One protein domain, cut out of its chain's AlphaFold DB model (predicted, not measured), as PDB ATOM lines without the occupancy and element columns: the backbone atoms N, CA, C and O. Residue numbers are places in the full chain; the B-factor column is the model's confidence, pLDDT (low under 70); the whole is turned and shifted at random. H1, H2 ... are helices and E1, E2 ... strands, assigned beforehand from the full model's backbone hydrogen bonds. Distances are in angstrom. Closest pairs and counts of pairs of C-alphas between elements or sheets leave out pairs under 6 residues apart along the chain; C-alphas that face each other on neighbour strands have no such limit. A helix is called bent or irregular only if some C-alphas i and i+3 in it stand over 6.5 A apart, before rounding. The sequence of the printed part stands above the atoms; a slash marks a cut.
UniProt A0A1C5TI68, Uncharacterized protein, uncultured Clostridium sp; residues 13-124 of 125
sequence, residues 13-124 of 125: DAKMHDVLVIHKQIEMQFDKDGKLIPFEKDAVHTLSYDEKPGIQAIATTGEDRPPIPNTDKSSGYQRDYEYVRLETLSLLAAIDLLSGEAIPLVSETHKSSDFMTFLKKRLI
ATOM      1  N   ASP A  13      59.552  16.240 -27.660       83.94
ATOM      2  CA  ASP A  13      59.519  17.327 -26.674       83.94
ATOM      3  C   ASP A  13      58.369  18.312 -26.934       83.94
ATOM      4  O   ASP A  13      57.712  18.761 -25.995       83.94
ATOM      5  N   ALA A  14      58.080  18.605 -28.205       86.44
ATOM      6  CA  ALA A  14      56.975  19.479 -28.592       86.44
ATOM      7  C   ALA A  14      55.613  18.827 -28.294       86.44
ATOM      8  O   ALA A  14      54.769  19.428 -27.635       86.44
ATOM      9  N   LYS A  15      55.427  17.560 -28.683       84.94
ATOM     10  CA  LYS A  15      54.188  16.804 -28.416       84.94
ATOM     11  C   LYS A  15      53.960  16.599 -26.921       84.94
ATOM     12  O   LYS A  15      52.834  16.697 -26.441       84.94
ATOM     13  N   MET A  16      55.031  16.336 -26.175       85.94
ATOM     14  CA  MET A  16      54.983  16.237 -24.721       85.94
ATOM     15  C   MET A  16      54.544  17.566 -24.101       85.94
ATOM     16  O   MET A  16      53.690  17.558 -23.218       85.94
ATOM     17  N   HIS A  17      55.092  18.694 -24.561       83.81
ATOM     18  CA  HIS A  17      54.682  20.014 -24.092       83.81
ATOM     19  C   HIS A  17      53.178  20.241 -24.302       83.81
ATOM     20  O   HIS A  17      52.490  20.610 -23.352       83.81
ATOM     21  N   ASP A  18      52.651  19.941 -25.488       83.94
ATOM     22  CA  ASP A  18      51.227  20.129 -25.795       83.94
ATOM     23  C   ASP A  18      50.313  19.312 -24.868       83.94
ATOM     24  O   ASP A  18      49.316  19.826 -24.359       83.94
ATOM     25  N   VAL A  19      50.682  18.062 -24.573       81.56
ATOM     26  CA  VAL A  19      49.928  17.202 -23.645       81.56
ATOM     27  C   VAL A  19      50.054  17.689 -22.197       81.56
ATOM     28  O   VAL A  19      49.059  17.772 -21.474       81.56
ATOM     29  N   LEU A  20      51.265  18.036 -21.754       82.44
ATOM     30  CA  LEU A  20      51.515  18.475 -20.378       82.44
ATOM     31  C   LEU A  20      50.854  19.818 -20.063       82.44
ATOM     32  O   LEU A  20      50.409  20.015 -18.931       82.44
ATOM     33  N   VAL A  21      50.747  20.726 -21.038       83.12
ATOM     34  CA  VAL A  21      50.048  22.009 -20.865       83.12
ATOM     35  C   VAL A  21      48.584  21.786 -20.494       83.12
ATOM     36  O   VAL A  21      48.103  22.428 -19.562       83.12
ATOM     37  N   ILE A  22      47.902  20.843 -21.148       79.00
ATOM     38  CA  ILE A  22      46.495  20.519 -20.866       79.00
ATOM     39  C   ILE A  22      46.342  20.020 -19.423       79.00
ATOM     40  O   ILE A  22      45.504  20.516 -18.668       79.00
ATOM     41  N   HIS A  23      47.200  19.090 -18.995       78.19
ATOM     42  CA  HIS A  23      47.181  18.595 -17.617       78.19
ATOM     43  C   HIS A  23      47.520  19.685 -16.595       78.19
ATOM     44  O   HIS A  23      46.893  19.749 -15.537       78.19
ATOM     45  N   LYS A  24      48.460  20.586 -16.913       80.00
ATOM     46  CA  LYS A  24      48.810  21.700 -16.027       80.00
ATOM     47  C   LYS A  24      47.672  22.711 -15.898       80.00
ATOM     48  O   LYS A  24      47.443  23.233 -14.811       80.00
ATOM     49  N   GLN A  25      46.939  22.971 -16.979       77.75
ATOM     50  CA  GLN A  25      45.742  23.815 -16.963       77.75
ATOM     51  C   GLN A  25      44.628  23.234 -16.092       77.75
ATOM     52  O   GLN A  25      43.938  23.989 -15.413       77.75
ATOM     53  N   ILE A  26      44.470  21.910 -16.077       77.69
ATOM     54  CA  ILE A  26      43.553  21.225 -15.160       77.69
ATOM     55  C   ILE A  26      44.030  21.359 -13.712       77.69
ATOM     56  O   ILE A  26      43.246  21.735 -12.851       77.69
ATOM     57  N   GLU A  27      45.316  21.131 -13.434       78.69
ATOM     58  CA  GLU A  27      45.880  21.263 -12.081       78.69
ATOM     59  C   GLU A  27      45.662  22.672 -11.496       78.69
ATOM     60  O   GLU A  27      45.335  22.816 -10.322       78.69
ATOM     61  N   MET A  28      45.776  23.717 -12.324       79.69
ATOM     62  CA  MET A  28      45.530  25.108 -11.919       79.69
ATOM     63  C   MET A  28      44.056  25.421 -11.609       79.69
ATOM     64  O   MET A  28      43.776  26.480 -11.050       79.69
ATOM     65  N   GLN A  29      43.124  24.533 -11.965       76.75
ATOM     66  CA  GLN A  29      41.703  24.672 -11.636       76.75
ATOM     67  C   GLN A  29      41.350  24.091 -10.271       76.75
ATOM     68  O   GLN A  29      40.198  24.177  -9.874       76.75
ATOM     69  N   PHE A  30      42.293  23.515  -9.533       79.06
ATOM     70  CA  PHE A  30      42.040  23.074  -8.168       79.06
ATOM     71  C   PHE A  30      42.577  24.108  -7.178       79.06
ATOM     72  O   PHE A  30      43.702  24.599  -7.312       79.06
ATOM     73  N   ASP A  31      41.770  24.460  -6.178       79.12
ATOM     74  CA  ASP A  31      42.243  25.244  -5.042       79.12
ATOM     75  C   ASP A  31      43.125  24.396  -4.102       79.12
ATOM     76  O   ASP A  31      43.370  23.206  -4.315       79.12
ATOM     77  N   LYS A  32      43.634  25.020  -3.034       79.38
ATOM     78  CA  LYS A  32      44.504  24.349  -2.054       79.38
ATOM     79  C   LYS A  32      43.811  23.206  -1.303       79.38
ATOM     80  O   LYS A  32      44.508  22.364  -0.743       79.38
ATOM     81  N   ASP A  33      42.483  23.187  -1.301       81.50
ATOM     82  CA  ASP A  33      41.651  22.174  -0.659       81.50
ATOM     83  C   ASP A  33      41.198  21.090  -1.661       81.50
ATOM     84  O   ASP A  33      40.437  20.188  -1.307       81.50
ATOM     85  N   GLY A  34      41.685  21.143  -2.912       74.31
ATOM     86  CA  GLY A  34      41.361  20.185  -3.969       74.31
ATOM     87  C   GLY A  34      39.969  20.384  -4.569       74.31
ATOM     88  O   GLY A  34      39.428  19.464  -5.185       74.31
ATOM     89  N   LYS A  35      39.364  21.561  -4.390       76.50
ATOM     90  CA  LYS A  35      38.053  21.892  -4.946       76.50
ATOM     91  C   LYS A  35      38.203  22.621  -6.277       76.50
ATOM     92  O   LYS A  35      39.053  23.492  -6.440       76.50
ATOM     93  N   LEU A  36      37.340  22.259  -7.223       74.19
ATOM     94  CA  LEU A  36      37.360  22.813  -8.571       74.19
ATOM     95  C   LEU A  36      36.933  24.291  -8.578       74.19
ATOM     96  O   LEU A  36      35.860  24.642  -8.078       74.19
ATOM     97  N   ILE A  37      37.764  25.136  -9.176       72.69
ATOM     98  CA  ILE A  37      37.546  26.550  -9.458       72.69
ATOM     99  C   ILE A  37      37.025  26.637 -10.901       72.69
ATOM    100  O   ILE A  37      37.768  26.328 -11.833       72.69
ATOM    101  N   PRO A  38      35.762  27.038 -11.121       63.72
ATOM    102  CA  PRO A  38      35.217  27.170 -12.469       63.72
ATOM    103  C   PRO A  38      35.945  28.261 -13.266       63.72
ATOM    104  O   PRO A  38      36.239  29.329 -12.727       63.72
ATOM    105  N   PHE A  39      36.178  28.041 -14.563       62.03
ATOM    106  CA  PHE A  39      36.597  29.116 -15.468       62.03
ATOM    107  C   PHE A  39      35.486  30.173 -15.621       62.03
ATOM    108  O   PHE A  39      34.310  29.839 -15.741       62.03
ATOM    109  N   GLU A  40      35.860  31.458 -15.673       59.66
ATOM    110  CA  GLU A  40      34.923  32.587 -15.853       59.66
ATOM    111  C   GLU A  40      34.258  32.644 -17.246       59.66
ATOM    112  O   GLU A  40      33.294  33.382 -17.444       59.66
ATOM    113  N   LYS A  41      34.751  31.875 -18.226       54.72
ATOM    114  CA  LYS A  41      34.204  31.767 -19.588       54.72
ATOM    115  C   LYS A  41      34.060  30.302 -19.966       54.72
ATOM    116  O   LYS A  41      34.999  29.565 -19.706       54.72
ATOM    117  N   ASP A  42      32.913  29.976 -20.577       57.72
ATOM    118  CA  ASP A  42      32.462  28.698 -21.157       57.72
ATOM    119  C   ASP A  42      33.061  27.433 -20.529       57.72
ATOM    120  O   ASP A  42      34.258  27.193 -20.609       57.72
ATOM    121  N   ALA A  43      32.221  26.569 -19.952       64.88
ATOM    122  CA  ALA A  43      32.660  25.316 -19.339       64.88
ATOM    123  C   ALA A  43      33.453  24.441 -20.339       64.88
ATOM    124  O   ALA A  43      32.882  23.746 -21.180       64.88
ATOM    125  N   VAL A  44      34.786  24.498 -20.265       74.19
ATOM    126  CA  VAL A  44      35.683  23.659 -21.062       74.19
ATOM    127  C   VAL A  44      35.787  22.305 -20.375       74.19
ATOM    128  O   VAL A  44      36.342  22.203 -19.287       74.19
ATOM    129  N   HIS A  45      35.284  21.256 -21.024       77.62
ATOM    130  CA  HIS A  45      35.453  19.879 -20.562       77.62
ATOM    131  C   HIS A  45      36.692  19.258 -21.200       77.62
ATOM    132  O   HIS A  45      36.805  19.204 -22.427       77.62
ATOM    133  N   THR A  46      37.608  18.746 -20.379       84.56
ATOM    134  CA  THR A  46      38.744  17.956 -20.860       84.56
ATOM    135  C   THR A  46      38.494  16.485 -20.577       84.56
ATOM    136  O   THR A  46      38.442  16.061 -19.425       84.56
ATOM    137  N   LEU A  47      38.346  15.702 -21.643       87.31
ATOM    138  CA  LEU A  47      38.071  14.273 -21.565       87.31
ATOM    139  C   LEU A  47      39.321  13.482 -21.955       87.31
ATOM    140  O   LEU A  47      39.882  13.699 -23.031       87.31
ATOM    141  N   SER A  48      39.728  12.532 -21.116       90.19
ATOM    142  CA  SER A  48      40.630  11.458 -21.534       90.19
ATOM    143  C   SER A  48      39.778  10.340 -22.115       90.19
ATOM    144  O   SER A  48      39.025   9.708 -21.381       90.19
ATOM    145  N   TYR A  49      39.839  10.160 -23.431       92.06
ATOM    146  CA  TYR A  49      39.000   9.230 -24.185       92.06
ATOM    147  C   TYR A  49      39.819   8.038 -24.679       92.06
ATOM    148  O   TYR A  49      40.931   8.218 -25.176       92.06
ATOM    149  N   ASP A  50      39.237   6.847 -24.595       94.38
ATOM    150  CA  ASP A  50      39.765   5.626 -25.191       94.38
ATOM    151  C   ASP A  50      38.638   4.796 -25.817       94.38
ATOM    152  O   ASP A  50      37.469   4.857 -25.413       94.38
ATOM    153  N   GLU A  51      38.997   3.996 -26.814       94.06
ATOM    154  CA  GLU A  51      38.077   3.085 -27.472       94.06
ATOM    155  C   GLU A  51      38.646   1.675 -27.561       94.06
ATOM    156  O   GLU A  51      39.784   1.429 -27.956       94.06
ATOM    157  N   LYS A  52      37.790   0.707 -27.250       95.31
ATOM    158  CA  LYS A  52      38.081  -0.707 -27.415       95.31
ATOM    159  C   LYS A  52      37.047  -1.323 -28.359       95.31
ATOM    160  O   LYS A  52      36.046  -1.872 -27.895       95.31
ATOM    161  N   PRO A  53      37.272  -1.261 -29.685       94.31
ATOM    162  CA  PRO A  53      36.436  -1.965 -30.646       94.31
ATOM    163  C   PRO A  53      36.728  -3.472 -30.645       94.31
ATOM    164  O   PRO A  53      37.756  -3.943 -30.128       94.31
ATOM    165  N   GLY A  54      35.821  -4.237 -31.254       93.62
ATOM    166  CA  GLY A  54      36.018  -5.667 -31.499       93.62
ATOM    167  C   GLY A  54      35.931  -6.540 -30.245       93.62
ATOM    168  O   GLY A  54      36.570  -7.590 -30.187       93.62
ATOM    169  N   ILE A  55      35.208  -6.097 -29.214       95.31
ATOM    170  CA  ILE A  55      34.983  -6.874 -27.994       95.31
ATOM    171  C   ILE A  55      33.973  -7.967 -28.309       95.31
ATOM    172  O   ILE A  55      32.863  -7.687 -28.741       95.31
ATOM    173  N   GLN A  56      34.332  -9.219 -28.062       94.38
ATOM    174  CA  GLN A  56      33.394 -10.308 -28.265       94.38
ATOM    175  C   GLN A  56      32.499 -10.488 -27.042       94.38
ATOM    176  O   GLN A  56      32.988 -10.831 -25.965       94.38
ATOM    177  N   ALA A  57      31.194 -10.301 -27.224       92.31
ATOM    178  CA  ALA A  57      30.208 -10.632 -26.210       92.31
ATOM    179  C   ALA A  57      30.022 -12.156 -26.153       92.31
ATOM    180  O   ALA A  57      29.847 -12.833 -27.174       92.31
ATOM    181  N   ILE A  58      30.086 -12.699 -24.940       92.25
ATOM    182  CA  ILE A  58      29.931 -14.127 -24.669       92.25
ATOM    183  C   ILE A  58      28.886 -14.339 -23.576       92.25
ATOM    184  O   ILE A  58      28.800 -13.556 -22.631       92.25
ATOM    185  N   ALA A  59      28.122 -15.415 -23.709       90.19
ATOM    186  CA  ALA A  59      27.268 -15.957 -22.658       90.19
ATOM    187  C   ALA A  59      27.712 -17.384 -22.323       90.19
ATOM    188  O   ALA A  59      28.335 -18.050 -23.152       90.19
ATOM    189  N   THR A  60      27.390 -17.865 -21.127       89.38
ATOM    190  CA  THR A  60      27.553 -19.281 -20.783       89.38
ATOM    191  C   THR A  60      26.406 -20.093 -21.382       89.38
ATOM    192  O   THR A  60      25.278 -19.614 -21.499       89.38
ATOM    193  N   THR A  61      26.689 -21.326 -21.793       89.31
ATOM    194  CA  THR A  61      25.675 -22.293 -22.254       89.31
ATOM    195  C   THR A  61      24.793 -22.794 -21.111       89.31
ATOM    196  O   THR A  61      23.603 -23.033 -21.310       89.31
ATOM    197  N   GLY A  62      25.372 -22.942 -19.917       87.00
ATOM    198  CA  GLY A  62      24.687 -23.348 -18.692       87.00
ATOM    199  C   GLY A  62      24.641 -22.250 -17.628       87.00
ATOM    200  O   GLY A  62      25.379 -21.265 -17.685       87.00
ATOM    201  N   GLU A  63      23.775 -22.440 -16.632       87.00
ATOM    202  CA  GLU A  63      23.727 -21.587 -15.442       87.00
ATOM    203  C   GLU A  63      24.924 -21.844 -14.516       87.00
ATOM    204  O   GLU A  63      25.319 -22.994 -14.288       87.00
ATOM    205  N   ASP A  64      25.456 -20.769 -13.928       88.38
ATOM    206  CA  ASP A  64      26.457 -20.845 -12.865       88.38
ATOM    207  C   ASP A  64      25.865 -21.574 -11.649       88.38
ATOM    208  O   ASP A  64      24.838 -21.170 -11.095       88.38
ATOM    209  N   ARG A  65      26.530 -22.637 -11.185       87.00
ATOM    210  CA  ARG A  65      26.091 -23.371  -9.991       87.00
ATOM    211  C   ARG A  65      26.814 -22.848  -8.754       87.00
ATOM    212  O   ARG A  65      28.047 -22.765  -8.767       87.00
ATOM    213  N   PRO A  66      26.088 -22.521  -7.674       87.06
ATOM    214  CA  PRO A  66      26.713 -22.092  -6.434       87.06
ATOM    215  C   PRO A  66      27.527 -23.237  -5.807       87.06
ATOM    216  O   PRO A  66      27.272 -24.413  -6.088       87.06
ATOM    217  N   PRO A  67      28.494 -22.914  -4.932       86.62
ATOM    218  CA  PRO A  67      29.208 -23.925  -4.164       86.62
ATOM    219  C   PRO A  67      28.242 -24.749  -3.303       86.62
ATOM    220  O   PRO A  67      27.243 -24.233  -2.798       86.62
ATOM    221  N   ILE A  68      28.554 -26.033  -3.114       82.75
ATOM    222  CA  ILE A  68      27.740 -26.946  -2.303       82.75
ATOM    223  C   ILE A  68      28.258 -26.894  -0.859       82.75
ATOM    224  O   ILE A  68      29.390 -27.329  -0.613       82.75
ATOM    225  N   PRO A  69      27.464 -26.397   0.112       80.06
ATOM    226  CA  PRO A  69      27.907 -26.286   1.498       80.06
ATOM    227  C   PRO A  69      28.284 -27.648   2.091       80.06
ATOM    228  O   PRO A  69      27.650 -28.658   1.794       80.06
ATOM    229  N   ASN A  70      29.274 -27.662   2.988       77.81
ATOM    230  CA  ASN A  70      29.690 -28.843   3.759       77.81
ATOM    231  C   ASN A  70      30.171 -30.038   2.913       77.81
ATOM    232  O   ASN A  70      30.026 -31.190   3.323       77.81
ATOM    233  N   THR A  71      30.755 -29.779   1.739       70.19
ATOM    234  CA  THR A  71      31.416 -30.809   0.928       70.19
ATOM    235  C   THR A  71      32.755 -30.316   0.385       70.19
ATOM    236  O   THR A  71      32.852 -29.198  -0.113       70.19
ATOM    237  N   ASP A  72      33.772 -31.180   0.388       70.19
ATOM    238  CA  ASP A  72      35.099 -30.874  -0.182       70.19
ATOM    239  C   ASP A  72      35.112 -30.884  -1.724       70.19
ATOM    240  O   ASP A  72      36.145 -30.677  -2.356       70.19
ATOM    241  N   LYS A  73      33.966 -31.170  -2.357       66.69
ATOM    242  CA  LYS A  73      33.863 -31.436  -3.799       66.69
ATOM    243  C   LYS A  73      33.611 -30.189  -4.651       66.69
ATOM    244  O   LYS A  73      33.752 -30.276  -5.865       66.69
ATOM    245  N   SER A  74      33.225 -29.053  -4.059       69.06
ATOM    246  CA  SER A  74      33.003 -27.806  -4.806       69.06
ATOM    247  C   SER A  74      32.980 -26.569  -3.909       69.06
ATOM    248  O   SER A  74      31.913 -26.116  -3.490       69.06
ATOM    249  N   SER A  75      34.154 -25.995  -3.645       74.06
ATOM    250  CA  SER A  75      34.308 -24.785  -2.825       74.06
ATOM    251  C   SER A  75      34.047 -23.469  -3.575       74.06
ATOM    252  O   SER A  75      33.922 -22.427  -2.936       74.06
ATOM    253  N   GLY A  76      33.947 -23.497  -4.910       82.81
ATOM    254  CA  GLY A  76      33.713 -22.322  -5.756       82.81
ATOM    255  C   GLY A  76      32.447 -22.421  -6.608       82.81
ATOM    256  O   GLY A  76      31.835 -23.487  -6.704       82.81
ATOM    257  N   TYR A  77      32.080 -21.304  -7.241       85.44
ATOM    258  CA  TYR A  77      31.067 -21.289  -8.298       85.44
ATOM    259  C   TYR A  77      31.528 -22.167  -9.459       85.44
ATOM    260  O   TYR A  77      32.623 -21.975  -9.992       85.44
ATOM    261  N   GLN A  78      30.694 -23.125  -9.849       85.44
ATOM    262  CA  GLN A  78      30.952 -23.955 -11.015       85.44
ATOM    263  C   GLN A  78      30.377 -23.247 -12.234       85.44
ATOM    264  O   GLN A  78      29.171 -23.005 -12.294       85.44
ATOM    265  N   ARG A  79      31.243 -22.928 -13.193       84.75
ATOM    266  CA  ARG A  79      30.852 -22.352 -14.479       84.75
ATOM    267  C   ARG A  79      31.042 -23.380 -15.574       84.75
ATOM    268  O   ARG A  79      31.981 -24.176 -15.511       84.75
ATOM    269  N   ASP A  80      30.160 -23.346 -16.560       83.12
ATOM    270  CA  ASP A  80      30.350 -24.123 -17.775       83.12
ATOM    271  C   ASP A  80      31.594 -23.619 -18.531       83.12
ATOM    272  O   ASP A  80      31.921 -22.429 -18.492       83.12
ATOM    273  N   TYR A  81      32.316 -24.533 -19.177       83.44
ATOM    274  CA  TYR A  81      33.458 -24.186 -20.028       83.44
ATOM    275  C   TYR A  81      32.999 -23.785 -21.435       83.44
ATOM    276  O   TYR A  81      33.692 -23.046 -22.140       83.44
ATOM    277  N   GLU A  82      31.834 -24.275 -21.853       90.31
ATOM    278  CA  GLU A  82      31.230 -23.916 -23.126       90.31
ATOM    279  C   GLU A  82      30.648 -22.493 -23.082       90.31
ATOM    280  O   GLU A  82      30.139 -22.012 -22.064       90.31
ATOM    281  N   TYR A  83      30.753 -21.788 -24.209       90.56
ATOM    282  CA  TYR A  83      30.237 -20.432 -24.347       90.56
ATOM    283  C   TYR A  83      29.479 -20.263 -25.658       90.56
ATOM    284  O   TYR A  83      29.824 -20.835 -26.695       90.56
ATOM    285  N   VAL A  84      28.469 -19.405 -25.614       91.81
ATOM    286  CA  VAL A  84      27.757 -18.921 -26.789       91.81
ATOM    287  C   VAL A  84      28.384 -17.598 -27.199       91.81
ATOM    288  O   VAL A  84      28.441 -16.648 -26.416       91.81
ATOM    289  N   ARG A  85      28.872 -17.533 -28.440       93.06
ATOM    290  CA  ARG A  85      29.264 -16.267 -29.058       93.06
ATOM    291  C   ARG A  85      27.988 -15.509 -29.405       93.06
ATOM    292  O   ARG A  85      27.185 -16.004 -30.192       93.06
ATOM    293  N   LEU A  86      27.829 -14.334 -28.809       91.25
ATOM    294  CA  LEU A  86      26.757 -13.413 -29.152       91.25
ATOM    295  C   LEU A  86      27.246 -12.544 -30.316       91.25
ATOM    296  O   LEU A  86      27.562 -13.046 -31.395       91.25
ATOM    297  N   GLU A  87      27.377 -11.250 -30.082       93.31
ATOM    298  CA  GLU A  87      27.812 -10.268 -31.060       93.31
ATOM    299  C   GLU A  87      29.196  -9.694 -30.740       93.31
ATOM    300  O   GLU A  87      29.821  -9.999 -29.718       93.31
ATOM    301  N   THR A  88      29.693  -8.864 -31.650       95.25
ATOM    302  CA  THR A  88      30.916  -8.092 -31.450       95.25
ATOM    303  C   THR A  88      30.521  -6.656 -31.141       95.25
ATOM    304  O   THR A  88      29.874  -6.009 -31.957       95.25
ATOM    305  N   LEU A  89      30.935  -6.162 -29.982       96.31
ATOM    306  CA  LEU A  89      30.632  -4.835 -29.470       96.31
ATOM    307  C   LEU A  89      31.860  -3.922 -29.530       96.31
ATOM    308  O   LEU A  89      33.010  -4.370 -29.598       96.31
ATOM    309  N   SER A  90      31.607  -2.624 -29.429       96.06
ATOM    310  CA  SER A  90      32.619  -1.595 -29.218       96.06
ATOM    311  C   SER A  90      32.337  -0.855 -27.924       96.06
ATOM    312  O   SER A  90      31.203  -0.454 -27.662       96.06
ATOM    313  N   LEU A  91      33.381  -0.657 -27.126       95.69
ATOM    314  CA  LEU A  91      33.341   0.198 -25.948       95.69
ATOM    315  C   LEU A  91      34.019   1.526 -26.279       95.69
ATOM    316  O   LEU A  91      35.182   1.542 -26.669       95.69
ATOM    317  N   LEU A  92      33.294   2.621 -26.098       95.62
ATOM    318  CA  LEU A  92      33.812   3.982 -26.111       95.62
ATOM    319  C   LEU A  92      33.718   4.490 -24.674       95.62
ATOM    320  O   LEU A  92      32.643   4.435 -24.070       95.62
ATOM    321  N   ALA A  93      34.822   4.957 -24.105       94.75
ATOM    322  CA  ALA A  93      34.841   5.439 -22.734       94.75
ATOM    323  C   ALA A  93      35.671   6.712 -22.625       94.75
ATOM    324  O   ALA A  93      36.697   6.855 -23.284       94.75
ATOM    325  N   ALA A  94      35.252   7.629 -21.761       93.38
ATOM    326  CA  ALA A  94      36.127   8.706 -21.326       93.38
ATOM    327  C   ALA A  94      36.031   8.935 -19.827       93.38
ATOM    328  O   ALA A  94      35.035   8.581 -19.203       93.38
ATOM    329  N   ILE A  95      37.054   9.573 -19.275       90.81
ATOM    330  CA  ILE A  95      37.011  10.173 -17.946       90.81
ATOM    331  C   ILE A  95      37.088  11.686 -18.129       90.81
ATOM    332  O   ILE A  95      37.992  12.184 -18.807       90.81
ATOM    333  N   ASP A  96      36.142  12.411 -17.540       87.38
ATOM    334  CA  ASP A  96      36.249  13.860 -17.407       87.38
ATOM    335  C   ASP A  96      37.314  14.175 -16.357       87.38
ATOM    336  O   ASP A  96      37.198  13.789 -15.197       87.38
ATOM    337  N   LEU A  97      38.388  14.840 -16.778       83.75
ATOM    338  CA  LEU A  97      39.540  15.101 -15.920       83.75
ATOM    339  C   LEU A  97      39.264  16.162 -14.848       83.75
ATOM    340  O   LEU A  97      40.028  16.257 -13.889       83.75
ATOM    341  N   LEU A  98      38.191  16.942 -14.994       81.19
ATOM    342  CA  LEU A  98      37.770  17.932 -14.007       81.19
ATOM    343  C   LEU A  98      36.906  17.282 -12.928       81.19
ATOM    344  O   LEU A  98      37.194  17.410 -11.740       81.19
ATOM    345  N   SER A  99      35.853  16.565 -13.327       79.88
ATOM    346  CA  SER A  99      34.933  15.939 -12.366       79.88
ATOM    347  C   SER A  99      35.394  14.567 -11.868       79.88
ATOM    348  O   SER A  99      34.899  14.093 -10.846       79.88
ATOM    349  N   GLY A 100      36.303  13.905 -12.587       83.81
ATOM    350  CA  GLY A 100      36.658  12.502 -12.373       83.81
ATOM    351  C   GLY A 100      35.570  11.515 -12.818       83.81
ATOM    352  O   GLY A 100      35.670  10.323 -12.532       83.81
ATOM    353  N   GLU A 101      34.516  11.984 -13.492       88.06
ATOM    354  CA  GLU A 101      33.385  11.155 -13.909       88.06
ATOM    355  C   GLU A 101      33.750  10.283 -15.116       88.06
ATOM    356  O   GLU A 101      34.218  10.782 -16.140       88.06
ATOM    357  N   ALA A 102      33.498   8.977 -15.012       91.06
ATOM    358  CA  ALA A 102      33.644   8.046 -16.124       91.06
ATOM    359  C   ALA A 102      32.352   7.972 -16.952       91.06
ATOM    360  O   ALA A 102      31.267   7.743 -16.419       91.06
ATOM    361  N   ILE A 103      32.482   8.097 -18.269       91.94
ATOM    362  CA  ILE A 103      31.385   8.133 -19.235       91.94
ATOM    363  C   ILE A 103      31.540   6.933 -20.176       91.94
ATOM    364  O   ILE A 103      32.405   6.969 -21.051       91.94
ATOM    365  N   PRO A 104      30.735   5.867 -20.023       94.44
ATOM    366  CA  PRO A 104      30.773   4.718 -20.919       94.44
ATOM    367  C   PRO A 104      29.692   4.772 -22.015       94.44
ATOM    368  O   PRO A 104      28.547   5.200 -21.808       94.44
ATOM    369  N   LEU A 105      30.026   4.237 -23.185       94.94
ATOM    370  CA  LEU A 105      29.096   3.910 -24.259       94.94
ATOM    371  C   LEU A 105      29.476   2.560 -24.867       94.94
ATOM    372  O   LEU A 105      30.562   2.392 -25.412       94.94
ATOM    373  N   VAL A 106      28.547   1.611 -24.805       95.00
ATOM    374  CA  VAL A 106      28.639   0.345 -25.531       95.00
ATOM    375  C   VAL A 106      27.798   0.472 -26.795       95.00
ATOM    376  O   VAL A 106      26.656   0.929 -26.718       95.00
ATOM    377  N   SER A 107      28.363   0.103 -27.942       95.00
ATOM    378  CA  SER A 107      27.670   0.090 -29.231       95.00
ATOM    379  C   SER A 107      27.884  -1.237 -29.954       95.00
ATOM    380  O   SER A 107      28.950  -1.845 -29.856       95.00
ATOM    381  N   GLU A 108      26.876  -1.666 -30.709       95.00
ATOM    382  CA  GLU A 108      26.956  -2.794 -31.648       95.00
ATOM    383  C   GLU A 108      27.777  -2.440 -32.902       95.00
ATOM    384  O   GLU A 108      28.152  -3.311 -33.688       95.00
ATOM    385  N   THR A 109      28.077  -1.152 -33.110       93.69
ATOM    386  CA  THR A 109      28.903  -0.678 -34.224       93.69
ATOM    387  C   THR A 109      30.168   0.038 -33.749       93.69
ATOM    388  O   THR A 109      30.382   0.262 -32.561       93.69
ATOM    389  N   HIS A 110      31.057   0.355 -34.694       93.69
ATOM    390  CA  HIS A 110      32.211   1.235 -34.481       93.69
ATOM    391  C   HIS A 110      32.236   2.299 -35.580       93.69
ATOM    392  O   HIS A 110      33.020   2.246 -36.526       93.69
ATOM    393  N   LYS A 111      31.258   3.205 -35.540       94.19
ATOM    394  CA  LYS A 111      31.049   4.255 -36.542       94.19
ATOM    395  C   LYS A 111      31.229   5.631 -35.917       94.19
ATOM    396  O   LYS A 111      31.015   5.834 -34.727       94.19
ATOM    397  N   SER A 112      31.497   6.630 -36.754       93.12
ATOM    398  CA  SER A 112      31.529   8.034 -36.322       93.12
ATOM    399  C   SER A 112      30.211   8.496 -35.680       93.12
ATOM    400  O   SER A 112      30.219   9.381 -34.829       93.12
ATOM    401  N   SER A 113      29.075   7.876 -36.024       94.94
ATOM    402  CA  SER A 113      27.788   8.112 -35.360       94.94
ATOM    403  C   SER A 113      27.781   7.710 -33.883       94.94
ATOM    404  O   SER A 113      27.115   8.372 -33.086       94.94
ATOM    405  N   ASP A 114      28.531   6.670 -33.508       93.38
ATOM    406  CA  ASP A 114      28.682   6.243 -32.113       93.38
ATOM    407  C   ASP A 114      29.451   7.304 -31.326       93.38
ATOM    408  O   ASP A 114      29.008   7.733 -30.263       93.38
ATOM    409  N   PHE A 115      30.528   7.832 -31.912       91.62
ATOM    410  CA  PHE A 115      31.294   8.937 -31.335       91.62
ATOM    411  C   PHE A 115      30.462  10.225 -31.197       91.62
ATOM    412  O   PHE A 115      30.469  10.875 -30.156       91.62
ATOM    413  N   MET A 116      29.657  10.577 -32.202       92.38
ATOM    414  CA  MET A 116      28.742  11.722 -32.092       92.38
ATOM    415  C   MET A 116      27.691  11.518 -30.994       92.38
ATOM    416  O   MET A 116      27.317  12.467 -30.304       92.38
ATOM    417  N   THR A 117      27.209  10.286 -30.820       92.62
ATOM    418  CA  THR A 117      26.276   9.927 -29.741       92.62
ATOM    419  C   THR A 117      26.952  10.035 -28.377       92.62
ATOM    420  O   THR A 117      26.361  10.574 -27.441       92.62
ATOM    421  N   PHE A 118      28.208   9.599 -28.282       91.50
ATOM    422  CA  PHE A 118      29.048   9.748 -27.099       91.50
ATOM    423  C   PHE A 118      29.191  11.219 -26.687       91.50
ATOM    424  O   PHE A 118      28.875  11.573 -25.553       91.50
ATOM    425  N   LEU A 119      29.569  12.099 -27.620       88.88
ATOM    426  CA  LEU A 119      29.720  13.531 -27.338       88.88
ATOM    427  C   LEU A 119      28.402  14.179 -26.892       88.88
ATOM    428  O   LEU A 119      28.384  14.979 -25.957       88.88
ATOM    429  N   LYS A 120      27.276  13.801 -27.513       87.38
ATOM    430  CA  LYS A 120      25.947  14.298 -27.119       87.38
ATOM    431  C   LYS A 120      25.549  13.882 -25.704       87.38
ATOM    432  O   LYS A 120      24.897  14.674 -25.033       87.38
ATOM    433  N   LYS A 121      25.939  12.688 -25.239       80.19
ATOM    434  CA  LYS A 121      25.676  12.268 -23.852       80.19
ATOM    435  C   LYS A 121      26.315  13.213 -22.834       80.19
ATOM    436  O   LYS A 121      25.727  13.406 -21.779       80.19
ATOM    437  N   ARG A 122      27.473  13.809 -23.150       69.38
ATOM    438  CA  ARG A 122      28.149  14.762 -22.258       69.38
ATOM    439  C   ARG A 122      27.661  16.203 -22.422       69.38
ATOM    440  O   ARG A 122      27.558  16.914 -21.438       69.38
ATOM    441  N   LEU A 123      27.335  16.632 -23.643       58.56
ATOM    442  CA  LEU A 123      26.930  18.021 -23.927       58.56
ATOM    443  C   LEU A 123      25.511  18.391 -23.445       58.56
ATOM    444  O   LEU A 123      25.121  19.548 -23.568       58.56
ATOM    445  N   ILE A 124      24.723  17.423 -22.962       51.12
ATOM    446  CA  ILE A 124      23.311  17.612 -22.573       51.12
ATOM    447  C   ILE A 124      23.074  17.278 -21.079       51.12
ATOM    448  O   ILE A 124      21.957  17.449 -20.595       51.12
TER     449      ILE A 124
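This is residues 13 to 124 of the 125 residues of an uncharacterized protein of uncultured Clostridium sp (UniProt A0A1C5TI68). A long, bent hairpin of two strands, E1 and E2, makes the length together with its loop of residues 61 to 82; near its other end the short strand E3 lines E2, and helix H2 covers one face there. Helix H1 lies off that same end, its residues 13 to 21 sticking out. The 112 printed residues hold H1, E1, E2, E3 and H2 in that order, a mixed class; the sheet E1 - E2 - E3 is antiparallel. The whole is extended, with a radius of gyration of the C-alphas of 22.0 A and spans of 63 by 38 by 35 A.

H1, residues 13 to 27, begins at C-alpha 13 (59.519, 17.327, -26.674) and is 20.4 A long. E1, residues 47 to 60, measures 35.2 A and bends by 64 degrees at residue 54. E2, residues 83 to 96, measures 35.5 A and bends by 72 degrees at residue 86. E3 is residues 102 to 107, 16.5 A. H2, residues 112 to 123, 16.6 A, ends at C-alpha 123 (26.930, 18.021, -23.927).

The twisted sheet is a meander, each strand the antiparallel neighbour of the one before. In hairpin E1 and E2, N 50 and O 93 are 2.9 A apart; in hairpin E2 and E3, N 92 and O 105 are 2.8 A apart, both within hydrogen-bond range. H2 is on the sheet, two layers, over E2 and E3 at a height of 9.2 A over the sheet; the closest C-alphas of E3 and H2, Leu 105 and Phe 118, are 6.5 A apart. H1 is not on the sheet and is apart from H2. O i to N i+4 pairs are within range in 10 of 11 for H1 and 7 of 8 for H2.

The C-alphas farthest apart, Lys 41 and Thr 71, are 65.9 A apart. The printed part has no cut. The links H1 to E1 and E1 to E2 are long. pLDDT is under 70 at residues 38 to 43, 73 to 74 and 122 to 124.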